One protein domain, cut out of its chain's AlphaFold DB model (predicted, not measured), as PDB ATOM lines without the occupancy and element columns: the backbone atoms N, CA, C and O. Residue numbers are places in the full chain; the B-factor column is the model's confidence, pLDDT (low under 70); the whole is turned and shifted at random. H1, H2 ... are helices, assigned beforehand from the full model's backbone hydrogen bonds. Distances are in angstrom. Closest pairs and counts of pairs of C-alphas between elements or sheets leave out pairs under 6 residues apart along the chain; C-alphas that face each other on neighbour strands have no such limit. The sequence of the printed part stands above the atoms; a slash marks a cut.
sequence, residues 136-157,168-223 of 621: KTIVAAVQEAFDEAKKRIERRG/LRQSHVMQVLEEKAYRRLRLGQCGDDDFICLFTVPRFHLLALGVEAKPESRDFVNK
ATOM      1  N   LYS A 136      39.499  23.707 -12.681       95.75
ATOM      2  CA  LYS A 136      38.506  24.788 -12.521       95.75
ATOM      3  C   LYS A 136      38.690  25.903 -13.553       95.75
ATOM      4  O   LYS A 136      37.714  26.384 -14.130       95.75
ATOM      5  N   THR A 137      39.936  26.265 -13.846       95.44
ATOM      6  CA  THR A 137      40.279  27.263 -14.867       95.44
ATOM      7  C   THR A 137      39.902  26.777 -16.267       95.44
ATOM      8  O   THR A 137      39.357  27.543 -17.066       95.44
ATOM      9  N   ILE A 138      40.122  25.493 -16.566       96.06
ATOM     10  CA  ILE A 138      39.724  24.896 -17.847       96.06
ATOM     11  C   ILE A 138      38.196  24.839 -17.970       96.06
ATOM     12  O   ILE A 138      37.666  25.198 -19.021       96.06
ATOM     13  N   VAL A 139      37.478  24.451 -16.912       96.12
ATOM     14  CA  VAL A 139      36.004  24.464 -16.873       96.12
ATOM     15  C   VAL A 139      35.474  25.861 -17.185       96.12
ATOM     16  O   VAL A 139      34.645  26.006 -18.083       96.12
ATOM     17  N   ALA A 140      36.001  26.897 -16.522       96.00
ATOM     18  CA  ALA A 140      35.598  28.281 -16.756       96.00
ATOM     19  C   ALA A 140      35.848  28.716 -18.212       96.00
ATOM     20  O   ALA A 140      34.957  29.268 -18.861       96.00
ATOM     21  N   ALA A 141      37.024  28.400 -18.763       95.19
ATOM     22  CA  ALA A 141      37.361  28.700 -20.154       95.19
ATOM     23  C   ALA A 141      36.436  27.994 -21.161       95.19
ATOM     24  O   ALA A 141      35.996  28.601 -22.144       95.19
ATOM     25  N   VAL A 142      36.132  26.711 -20.930       95.38
ATOM     26  CA  VAL A 142      35.233  25.920 -21.784       95.38
ATOM     27  C   VAL A 142      33.800  26.438 -21.689       95.38
ATOM     28  O   VAL A 142      33.149  26.558 -22.727       95.38
ATOM     29  N   GLN A 143      33.323  26.778 -20.490       95.94
ATOM     30  CA  GLN A 143      31.995  27.354 -20.267       95.94
ATOM     31  C   GLN A 143      31.844  28.682 -21.013       95.94
ATOM     32  O   GLN A 143      30.929  28.849 -21.818       95.94
ATOM     33  N   GLU A 144      32.799  29.596 -20.841       95.62
ATOM     34  CA  GLU A 144      32.780  30.893 -21.516       95.62
ATOM     35  C   GLU A 144      32.801  30.732 -23.049       95.62
ATOM     36  O   GLU A 144      32.077  31.413 -23.781       95.62
ATOM     37  N   ALA A 145      33.611  29.796 -23.560       93.62
ATOM     38  CA  ALA A 145      33.664  29.485 -24.986       93.62
ATOM     39  C   ALA A 145      32.371  28.837 -25.506       93.62
ATOM     40  O   ALA A 145      31.974  29.083 -26.649       93.62
ATOM     41  N   PHE A 146      31.714  28.017 -24.688       94.00
ATOM     42  CA  PHE A 146      30.430  27.400 -24.999       94.00
ATOM     43  C   PHE A 146      29.326  28.454 -25.124       94.00
ATOM     44  O   PHE A 146      28.617  28.473 -26.135       94.00
ATOM     45  N   ASP A 147      29.239  29.374 -24.163       94.56
ATOM     46  CA  ASP A 147      28.239  30.442 -24.152       94.56
ATOM     47  C   ASP A 147      28.421  31.410 -25.325       94.56
ATOM     48  O   ASP A 147      27.458  31.768 -26.008       94.56
ATOM     49  N   GLU A 148      29.663  31.785 -25.633       94.06
ATOM     50  CA  GLU A 148      29.973  32.619 -26.796       94.06
ATOM     51  C   GLU A 148      29.654  31.896 -28.117       94.06
ATOM     52  O   GLU A 148      29.058  32.474 -29.032       94.06
ATOM     53  N   ALA A 149      29.980  30.603 -28.226       90.56
ATOM     54  CA  ALA A 149      29.630  29.810 -29.400       90.56
ATOM     55  C   ALA A 149      28.106  29.713 -29.590       90.56
ATOM     56  O   ALA A 149      27.629  29.794 -30.727       90.56
ATOM     57  N   LYS A 150      27.342  29.584 -28.500       91.31
ATOM     58  CA  LYS A 150      25.874  29.575 -28.510       91.31
ATOM     59  C   LYS A 150      25.310  30.916 -28.993       91.31
ATOM     60  O   LYS A 150      24.578  30.929 -29.984       91.31
ATOM     61  N   LYS A 151      25.763  32.040 -28.420       92.38
ATOM     62  CA  LYS A 151      25.377  33.403 -28.841       92.38
ATOM     63  C   LYS A 151      25.635  33.649 -30.331       92.38
ATOM     64  O   LYS A 151      24.804  34.218 -31.038       92.38
ATOM     65  N   ARG A 152      26.783  33.199 -30.854       88.94
ATOM     66  CA  ARG A 152      27.134  33.332 -32.283       88.94
ATOM     67  C   ARG A 152      26.207  32.548 -33.204       88.94
ATOM     68  O   ARG A 152      25.988  32.964 -34.343       88.94
ATOM     69  N   ILE A 153      25.707  31.403 -32.749       85.50
ATOM     70  CA  ILE A 153      24.766  30.583 -33.510       85.50
ATOM     71  C   ILE A 153      23.384  31.224 -33.514       85.50
ATOM     72  O   ILE A 153      22.792  31.321 -34.584       85.50
ATOM     73  N   GLU A 154      22.916  31.717 -32.370       86.31
ATOM     74  CA  GLU A 154      21.631  32.417 -32.240       86.31
ATOM     75  C   GLU A 154      21.586  33.652 -33.150       86.31
ATOM     76  O   GLU A 154      20.702  33.760 -33.998       86.31
ATOM     77  N   ARG A 155      22.634  34.492 -33.122       86.31
ATOM     78  CA  ARG A 155      22.776  35.658 -34.023       86.31
ATOM     79  C   ARG A 155      22.790  35.298 -35.516       86.31
ATOM     80  O   ARG A 155      22.480  36.136 -36.358       86.31
ATOM     81  N   ARG A 156      23.219  34.082 -35.875       78.88
ATOM     82  CA  ARG A 156      23.247  33.598 -37.271       78.88
ATOM     83  C   ARG A 156      21.940  32.928 -37.685       78.88
ATOM     84  O   ARG A 156      21.594  33.000 -38.862       78.88
ATOM     85  N   GLY A 157      21.256  32.273 -36.747       64.94
ATOM     86  CA  GLY A 157      19.986  31.579 -36.958       64.94
ATOM     87  C   GLY A 157      18.884  32.509 -37.453       64.94
ATOM     88  O   GLY A 157      18.104  32.105 -38.308       64.94
ATOM     89  N   LEU A 168      24.549  23.558 -32.214       80.44
ATOM     90  CA  LEU A 168      25.863  23.773 -31.617       80.44
ATOM     91  C   LEU A 168      26.727  22.519 -31.795       80.44
ATOM     92  O   LEU A 168      26.291  21.392 -31.574       80.44
ATOM     93  N   ARG A 169      27.964  22.721 -32.249       81.88
ATOM     94  CA  ARG A 169      28.959  21.670 -32.460       81.88
ATOM     95  C   ARG A 169      30.166  21.987 -31.597       81.88
ATOM     96  O   ARG A 169      30.536  23.150 -31.477       81.88
ATOM     97  N   GLN A 170      30.836  20.959 -31.096       80.44
ATOM     98  CA  GLN A 170      32.110  21.078 -30.378       80.44
ATOM     99  C   GLN A 170      33.144  21.909 -31.156       80.44
ATOM    100  O   GLN A 170      33.840  22.738 -30.582       80.44
ATOM    101  N   SER A 171      33.189  21.769 -32.485       80.69
ATOM    102  CA  SER A 171      34.070  22.560 -33.355       80.69
ATOM    103  C   SER A 171      33.826  24.072 -33.295       80.69
ATOM    104  O   SER A 171      34.678  24.826 -33.751       80.69
ATOM    105  N   HIS A 172      32.659  24.524 -32.819       85.00
ATOM    106  CA  HIS A 172      32.391  25.942 -32.570       85.00
ATOM    107  C   HIS A 172      33.015  26.397 -31.246       85.00
ATOM    108  O   HIS A 172      33.612  27.463 -31.207       85.00
ATOM    109  N   VAL A 173      32.951  25.571 -30.198       87.56
ATOM    110  CA  VAL A 173      33.579  25.856 -28.894       87.56
ATOM    111  C   VAL A 173      35.103  25.893 -29.029       87.56
ATOM    112  O   VAL A 173      35.734  26.878 -28.661       87.56
ATOM    113  N   MET A 174      35.689  24.874 -29.669       87.12
ATOM    114  CA  MET A 174      37.136  24.819 -29.936       87.12
ATOM    115  C   MET A 174      37.614  25.985 -30.803       87.12
ATOM    116  O   MET A 174      38.741  26.445 -30.654       87.12
ATOM    117  N   GLN A 175      36.752  26.481 -31.695       83.44
ATOM    118  CA  GLN A 175      37.050  27.665 -32.490       83.44
ATOM    119  C   GLN A 175      37.115  28.923 -31.619       83.44
ATOM    120  O   GLN A 175      38.033  29.710 -31.786       83.44
ATOM    121  N   VAL A 176      36.180  29.117 -30.684       88.81
ATOM    122  CA  VAL A 176      36.223  30.280 -29.780       88.81
ATOM    123  C   VAL A 176      37.494  30.263 -28.922       88.81
ATOM    124  O   VAL A 176      38.128  31.304 -28.759       88.81
ATOM    125  N   LEU A 177      37.898  29.094 -28.415       91.06
ATOM    126  CA  LEU A 177      39.154  28.939 -27.665       91.06
ATOM    127  C   LEU A 177      40.379  29.278 -28.529       91.06
ATOM    128  O   LEU A 177      41.242  30.036 -28.097       91.06
ATOM    129  N   GLU A 178      40.425  28.776 -29.764       86.56
ATOM    130  CA  GLU A 178      41.486  29.082 -30.730       86.56
ATOM    131  C   GLU A 178      41.578  30.587 -31.047       86.56
ATOM    132  O   GLU A 178      42.666  31.159 -31.022       86.56
ATOM    133  N   GLU A 179      40.451  31.254 -31.303       84.69
ATOM    134  CA  GLU A 179      40.410  32.696 -31.591       84.69
ATOM    135  C   GLU A 179      40.904  33.527 -30.394       84.69
ATOM    136  O   GLU A 179      41.696  34.460 -30.551       84.69
ATOM    137  N   LYS A 180      40.506  33.151 -29.170       89.69
ATOM    138  CA  LYS A 180      41.025  33.771 -27.941       89.69
ATOM    139  C   LYS A 180      42.537  33.597 -27.813       89.69
ATOM    140  O   LYS A 180      43.230  34.565 -27.499       89.69
ATOM    141  N   ALA A 181      43.043  32.401 -28.101       89.38
ATOM    142  CA  ALA A 181      44.466  32.093 -28.065       89.38
ATOM    143  C   ALA A 181      45.270  32.964 -29.030       89.38
ATOM    144  O   ALA A 181      46.266  33.569 -28.640       89.38
ATOM    145  N   TYR A 182      44.804  33.115 -30.271       83.19
ATOM    146  CA  TYR A 182      45.487  33.975 -31.235       83.19
ATOM    147  C   TYR A 182      45.389  35.455 -30.901       83.19
ATOM    148  O   TYR A 182      46.350  36.192 -31.134       83.19
ATOM    149  N   ARG A 183      44.271  35.901 -30.321       84.50
ATOM    150  CA  ARG A 183      44.167  37.272 -29.821       84.50
ATOM    151  C   ARG A 183      45.238  37.545 -28.764       84.50
ATOM    152  O   ARG A 183      45.890  38.582 -28.857       84.50
ATOM    153  N   ARG A 184      45.445  36.624 -27.815       86.31
ATOM    154  CA  ARG A 184      46.496  36.743 -26.791       86.31
ATOM    155  C   ARG A 184      47.893  36.716 -27.400       86.31
ATOM    156  O   ARG A 184      48.669  37.630 -27.140       86.31
ATOM    157  N   LEU A 185      48.171  35.762 -28.290       83.69
ATOM    158  CA  LEU A 185      49.452  35.667 -29.003       83.69
ATOM    159  C   LEU A 185      49.792  36.976 -29.725       83.69
ATOM    160  O   LEU A 185      50.890  37.506 -29.604       83.69
ATOM    161  N   ARG A 186      48.822  37.562 -30.435       78.94
ATOM    162  CA  ARG A 186      49.010  38.824 -31.167       78.94
ATOM    163  C   ARG A 186      49.408  39.980 -30.251       78.94
ATOM    164  O   ARG A 186      50.209  40.827 -30.661       78.94
ATOM    165  N   LEU A 187      48.808  40.023 -29.064       82.69
ATOM    166  CA  LEU A 187      49.033  41.047 -28.048       82.69
ATOM    167  C   LEU A 187      50.302  40.792 -27.216       82.69
ATOM    168  O   LEU A 187      50.590  41.596 -26.339       82.69
ATOM    169  N   GLY A 188      51.050  39.709 -27.475       81.00
ATOM    170  CA  GLY A 188      52.199  39.319 -26.649       81.00
ATOM    171  C   GLY A 188      51.787  38.885 -25.240       81.00
ATOM    172  O   GLY A 188      52.544  39.050 -24.295       81.00
ATOM    173  N   GLN A 189      50.557  38.388 -25.089       83.62
ATOM    174  CA  GLN A 189      49.969  37.974 -23.811       83.62
ATOM    175  C   GLN A 189      50.001  36.452 -23.613       83.62
ATOM    176  O   GLN A 189      49.421  35.952 -22.654       83.62
ATOM    177  N   CYS A 190      50.638  35.705 -24.521       78.50
ATOM    178  CA  CYS A 190      50.867  34.277 -24.332       78.50
ATOM    179  C   CYS A 190      52.084  34.064 -23.436       78.50
ATOM    180  O   CYS A 190      53.206  33.973 -23.926       78.50
ATOM    181  N   GLY A 191      51.850  33.987 -22.127       73.94
ATOM    182  CA  GLY A 191      52.867  33.516 -21.190       73.94
ATOM    183  C   GLY A 191      53.157  32.023 -21.371       73.94
ATOM    184  O   GLY A 191      52.338  31.287 -21.930       73.94
ATOM    185  N   ASP A 192      54.291  31.569 -20.838       64.38
ATOM    186  CA  ASP A 192      54.715  30.160 -20.888       64.38
ATOM    187  C   ASP A 192      53.813  29.208 -20.081       64.38
ATOM    188  O   ASP A 192      53.954  27.997 -20.210       64.38
ATOM    189  N   ASP A 193      52.839  29.760 -19.349       67.31
ATOM    190  CA  ASP A 193      51.855  29.058 -18.518       67.31
ATOM    191  C   ASP A 193      50.401  29.258 -18.990       67.31
ATOM    192  O   ASP A 193      49.454  28.833 -18.327       67.31
ATOM    193  N   ASP A 194      50.172  29.898 -20.141       82.69
ATOM    194  CA  ASP A 194      48.809  30.176 -20.602       82.69
ATOM    195  C   ASP A 194      48.189  28.967 -21.322       82.69
ATOM    196  O   ASP A 194      48.421  28.728 -22.513       82.69
ATOM    197  N   PHE A 195      47.323  28.233 -20.614       91.38
ATOM    198  CA  PHE A 195      46.548  27.122 -21.174       91.38
ATOM    199  C   PHE A 195      45.816  27.487 -22.472       91.38
ATOM    200  O   PHE A 195      45.780  26.684 -23.407       91.38
ATOM    201  N   ILE A 196      45.251  28.695 -22.575       92.88
ATOM    202  CA  ILE A 196      44.540  29.110 -23.788       92.88
ATOM    203  C   ILE A 196      45.513  29.155 -24.969       92.88
ATOM    204  O   ILE A 196      45.166  28.718 -26.066       92.88
ATOM    205  N   CYS A 197      46.757  29.580 -24.754       91.94
ATOM    206  CA  CYS A 197      47.767  29.660 -25.803       91.94
ATOM    207  C   CYS A 197      48.205  28.298 -26.356       91.94
ATOM    208  O   CYS A 197      48.690  28.247 -27.489       91.94
ATOM    209  N   LEU A 198      47.923  27.179 -25.676       92.19
ATOM    210  CA  LEU A 198      48.098  25.838 -26.251       92.19
ATOM    211  C   LEU A 198      47.278  25.645 -27.535       92.19
ATOM    212  O   LEU A 198      47.716  24.947 -28.449       92.19
ATOM    213  N   PHE A 199      46.123  26.307 -27.669       90.31
ATOM    214  CA  PHE A 199      45.309  26.246 -28.889       90.31
ATOM    215  C   PHE A 199      45.966  26.918 -30.101       90.31
ATOM    216  O   PHE A 199      45.555  26.651 -31.231       90.31
ATOM    217  N   THR A 200      47.013  27.726 -29.904       86.69
ATOM    218  CA  THR A 200      47.830  28.243 -31.013       86.69
ATOM    219  C   THR A 200      48.748  27.176 -31.607       86.69
ATOM    220  O   THR A 200      49.235  27.346 -32.728       86.69
ATOM    221  N   VAL A 201      48.985  26.066 -30.895       87.12
ATOM    222  CA  VAL A 201      49.784  24.945 -31.383       87.12
ATOM    223  C   VAL A 201      48.891  24.010 -32.207       87.12
ATOM    224  O   VAL A 201      48.014  23.339 -31.649       87.12
ATOM    225  N   PRO A 202      49.131  23.860 -33.527       80.25
ATOM    226  CA  PRO A 202      48.259  23.085 -34.414       80.25
ATOM    227  C   PRO A 202      47.961  21.664 -33.938       80.25
ATOM    228  O   PRO A 202      46.855  21.154 -34.102       80.25
ATOM    229  N   ARG A 203      48.955  20.997 -33.342       78.12
ATOM    230  CA  ARG A 203      48.806  19.626 -32.855       78.12
ATOM    231  C   ARG A 203      47.849  19.538 -31.667       78.12
ATOM    232  O   ARG A 203      47.081  18.580 -31.614       78.12
ATOM    233  N   PHE A 204      47.894  20.507 -30.752       85.38
ATOM    234  CA  PHE A 204      47.031  20.537 -29.570       85.38
ATOM    235  C   PHE A 204      45.597  20.819 -29.978       85.38
ATOM    236  O   PHE A 204      44.716  20.021 -29.672       85.38
ATOM    237  N   HIS A 205      45.391  21.841 -30.811       83.62
ATOM    238  CA  HIS A 205      44.087  22.122 -31.402       83.62
ATOM    239  C   HIS A 205      43.485  20.889 -32.102       83.62
ATOM    240  O   HIS A 205      42.333  20.527 -31.866       83.62
ATOM    241  N   LEU A 206      44.271  20.187 -32.929       77.25
ATOM    242  CA  LEU A 206      43.812  18.982 -33.626       77.25
ATOM    243  C   LEU A 206      43.390  17.847 -32.686       77.25
ATOM    244  O   LEU A 206      42.462  17.112 -33.017       77.25
ATOM    245  N   LEU A 207      44.070  17.676 -31.551       79.81
ATOM    246  CA  LEU A 207      43.709  16.668 -30.555       79.81
ATOM    247  C   LEU A 207      42.507  17.113 -29.712       79.81
ATOM    248  O   LEU A 207      41.623  16.303 -29.461       79.81
ATOM    249  N   ALA A 208      42.399  18.402 -29.382       84.00
ATOM    250  CA  ALA A 208      41.247  18.992 -28.700       84.00
ATOM    251  C   ALA A 208      39.940  18.865 -29.512       84.00
ATOM    252  O   ALA A 208      38.852  18.702 -28.957       84.00
ATOM    253  N   LEU A 209      40.024  18.848 -30.848       78.38
ATOM    254  CA  LEU A 209      38.889  18.511 -31.719       78.38
ATOM    255  C   LEU A 209      38.424  17.046 -31.588       78.38
ATOM    256  O   LEU A 209      37.350  16.708 -32.084       78.38
ATOM    257  N   GLY A 210      39.207  16.180 -30.941       75.50
ATOM    258  CA  GLY A 210      38.913  14.764 -30.721       75.50
ATOM    259  C   GLY A 210      38.000  14.454 -29.531       75.50
ATOM    260  O   GLY A 210      37.658  13.288 -29.362       75.50
ATOM    261  N   VAL A 211      37.595  15.446 -28.721       78.19
ATOM    262  CA  VAL A 211      36.661  15.237 -27.591       78.19
ATOM    263  C   VAL A 211      35.360  14.600 -28.106       78.19
ATOM    264  O   VAL A 211      34.733  15.124 -29.018       78.19
ATOM    265  N   GLU A 212      34.903  13.494 -27.517       74.94
ATOM    266  CA  GLU A 212      33.683  12.786 -27.963       74.94
ATOM    267  C   GLU A 212      32.391  13.270 -27.261       74.94
ATOM    268  O   GLU A 212      31.342  12.621 -27.315       74.94
ATOM    269  N   ALA A 213      32.430  14.432 -26.604       76.06
ATOM    270  CA  ALA A 213      31.304  14.981 -25.857       76.06
ATOM    271  C   ALA A 213      30.260  15.621 -26.790       76.06
ATOM    272  O   ALA A 213      30.566  16.464 -27.638       76.06
ATOM    273  N   LYS A 214      28.987  15.248 -26.614       77.19
ATOM    274  CA  LYS A 214      27.867  15.872 -27.334       77.19
ATOM    275  C   LYS A 214      27.526  17.224 -26.686       77.19
ATOM    276  O   LYS A 214      27.214  17.213 -25.500       77.19
ATOM    277  N   PRO A 215      27.487  18.345 -27.434       75.56
ATOM    278  CA  PRO A 215      27.134  19.669 -26.893       75.56
ATOM    279  C   PRO A 215      25.751  19.768 -26.243       75.56
ATOM    280  O   PRO A 215      25.514  20.661 -25.445       75.56
ATOM    281  N   GLU A 216      24.838  18.861 -26.592       74.88
ATOM    282  CA  GLU A 216      23.480  18.786 -26.034       74.88
ATOM    283  C   GLU A 216      23.445  18.086 -24.656       74.88
ATOM    284  O   GLU A 216      22.417  18.075 -23.988       74.88
ATOM    285  N   SER A 217      24.558  17.482 -24.224       81.44
ATOM    286  CA  SER A 217      24.684  16.862 -22.903       81.44
ATOM    287  C   SER A 217      24.800  17.933 -21.821       81.44
ATOM    288  O   SER A 217      25.627  18.834 -21.956       81.44
ATOM    289  N   ARG A 218      24.070  17.777 -20.705       78.62
ATOM    290  CA  ARG A 218      24.239  18.620 -19.499       78.62
ATOM    291  C   ARG A 218      25.693  18.662 -19.017       78.62
ATOM    292  O   ARG A 218      26.138  19.668 -18.492       78.62
ATOM    293  N   ASP A 219      26.429  17.586 -19.274       87.50
ATOM    294  CA  ASP A 219      27.813  17.396 -18.841       87.50
ATOM    295  C   ASP A 219      28.857  17.719 -19.932       87.50
ATOM    296  O   ASP A 219      30.002  17.277 -19.873       87.50
ATOM    297  N   PHE A 220      28.467  18.422 -21.006       90.94
ATOM    298  CA  PHE A 220      29.388  18.725 -22.111       90.94
ATOM    299  C   PHE A 220      30.629  19.488 -21.638       90.94
ATOM    300  O   PHE A 220      31.741  19.159 -22.055       90.94
ATOM    301  N   VAL A 221      30.430  20.496 -20.788       93.25
ATOM    302  CA  VAL A 221      31.497  21.382 -20.312       93.25
ATOM    303  C   VAL A 221      32.496  20.603 -19.467       93.25
ATOM    304  O   VAL A 221      33.670  20.596 -19.824       93.25
ATOM    305  N   ASN A 222      32.046  19.853 -18.456       93.44
ATOM    306  CA  ASN A 222      32.943  19.084 -17.586       93.44
ATOM    307  C   ASN A 222      33.674  17.970 -18.342       93.44
ATOM    308  O   ASN A 222      34.885  17.845 -18.200       93.44
ATOM    309  N   LYS A 223      32.994  17.208 -19.216       92.75
ATOM    310  CA  LYS A 223      33.661  16.169 -20.031       92.75
ATOM    311  C   LYS A 223      34.694  16.753 -20.982       92.75
ATOM    312  O   LYS A 223      35.745  16.157 -21.210       92.75
TER     313      LYS A 223
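This is residues 136 to 157 and 168 to 223 of the 621 residues of the protein "RAMP superfamily" of Pyrodictium delaneyi (UniProt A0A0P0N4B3). What shape does the printed part make? Two long helices, H1 and H2, meet nearly at right angles, the first part of H2 lying across the middle of H1. Short H3 packs across H2, H4 follows it after a tight turn, and a long link leads to short H5, which packs on the first half of H1. What is the make-up? The printed part has 78 residues with five named helices, H1 to H5 in chain order, and no named strand: the class is all helix. How large is it? It is compact, with a radius of gyration of the C-alphas of 12.5 A and spans of 34 by 26 by 22 A.

Where is the longest helix? H1 is residues 136 to 157, 31.4 A from C-alpha 136 at (38.506, 24.788, -12.521) to C-alpha 157 at (19.986, 31.579, -36.958). Where are the others? H2 is residues 170 to 186, 24.5 A long. H3 is residues 195 to 200, 10.0 A long, and H4 is residues 202 to 208, 9.9 A long. H5 is residues 220 to 223, 5.4 A long, and its C-alpha 223 is at (33.661, 16.169, -20.031).

How does H1 stand to H2 and H5? H1 touches H2, the hub, with residues 141 to 149 alone; the closest C-alphas, of Phe 146 and Val 173, are 5.2 A apart, and the lines stand at 71 degrees, only just about perpendicular. H1 touches H5 with residues 139 to 146 alone, the closest C-alphas being those of Gln 143 and Val 221, 6.0 A apart. What else does H2 touch? It touches H3, about perpendicular at 88 degrees, with the C-alphas of Ala 181 and Cys 197 closest at 4.7 A. H2 only just touches H4, with 3 pairs of C-alphas within 8 A, the closest being Met 174 and Ala 208 at 7.2 A. Which helices stay apart? H1 and H4 are apart, and H5 is apart from H2, H3 and H4. What do the backbones show? In H1, H2 and H4 every O i to N i+4 pair is within hydrogen-bond range; in H3 0 of 2 are, beside 3 of 3 O i to N i+3 pairs, and H5 is too short for an O i to N i+4 pair.

How far does it reach? The two C-alphas farthest apart, of Gly 157 and Asp 192, are 38.3 A apart. Where is the cut? Residues 158 to 167 are not printed, and C-alphas 157 and 168 across this cut are 11.1 A apart. Which link is long, and where is confidence low? The link from H4 to H5, of 11 residues, is long. Mean pLDDT of the printed part is 85.4, and residues 157, 192 and 193 of this model are under 70.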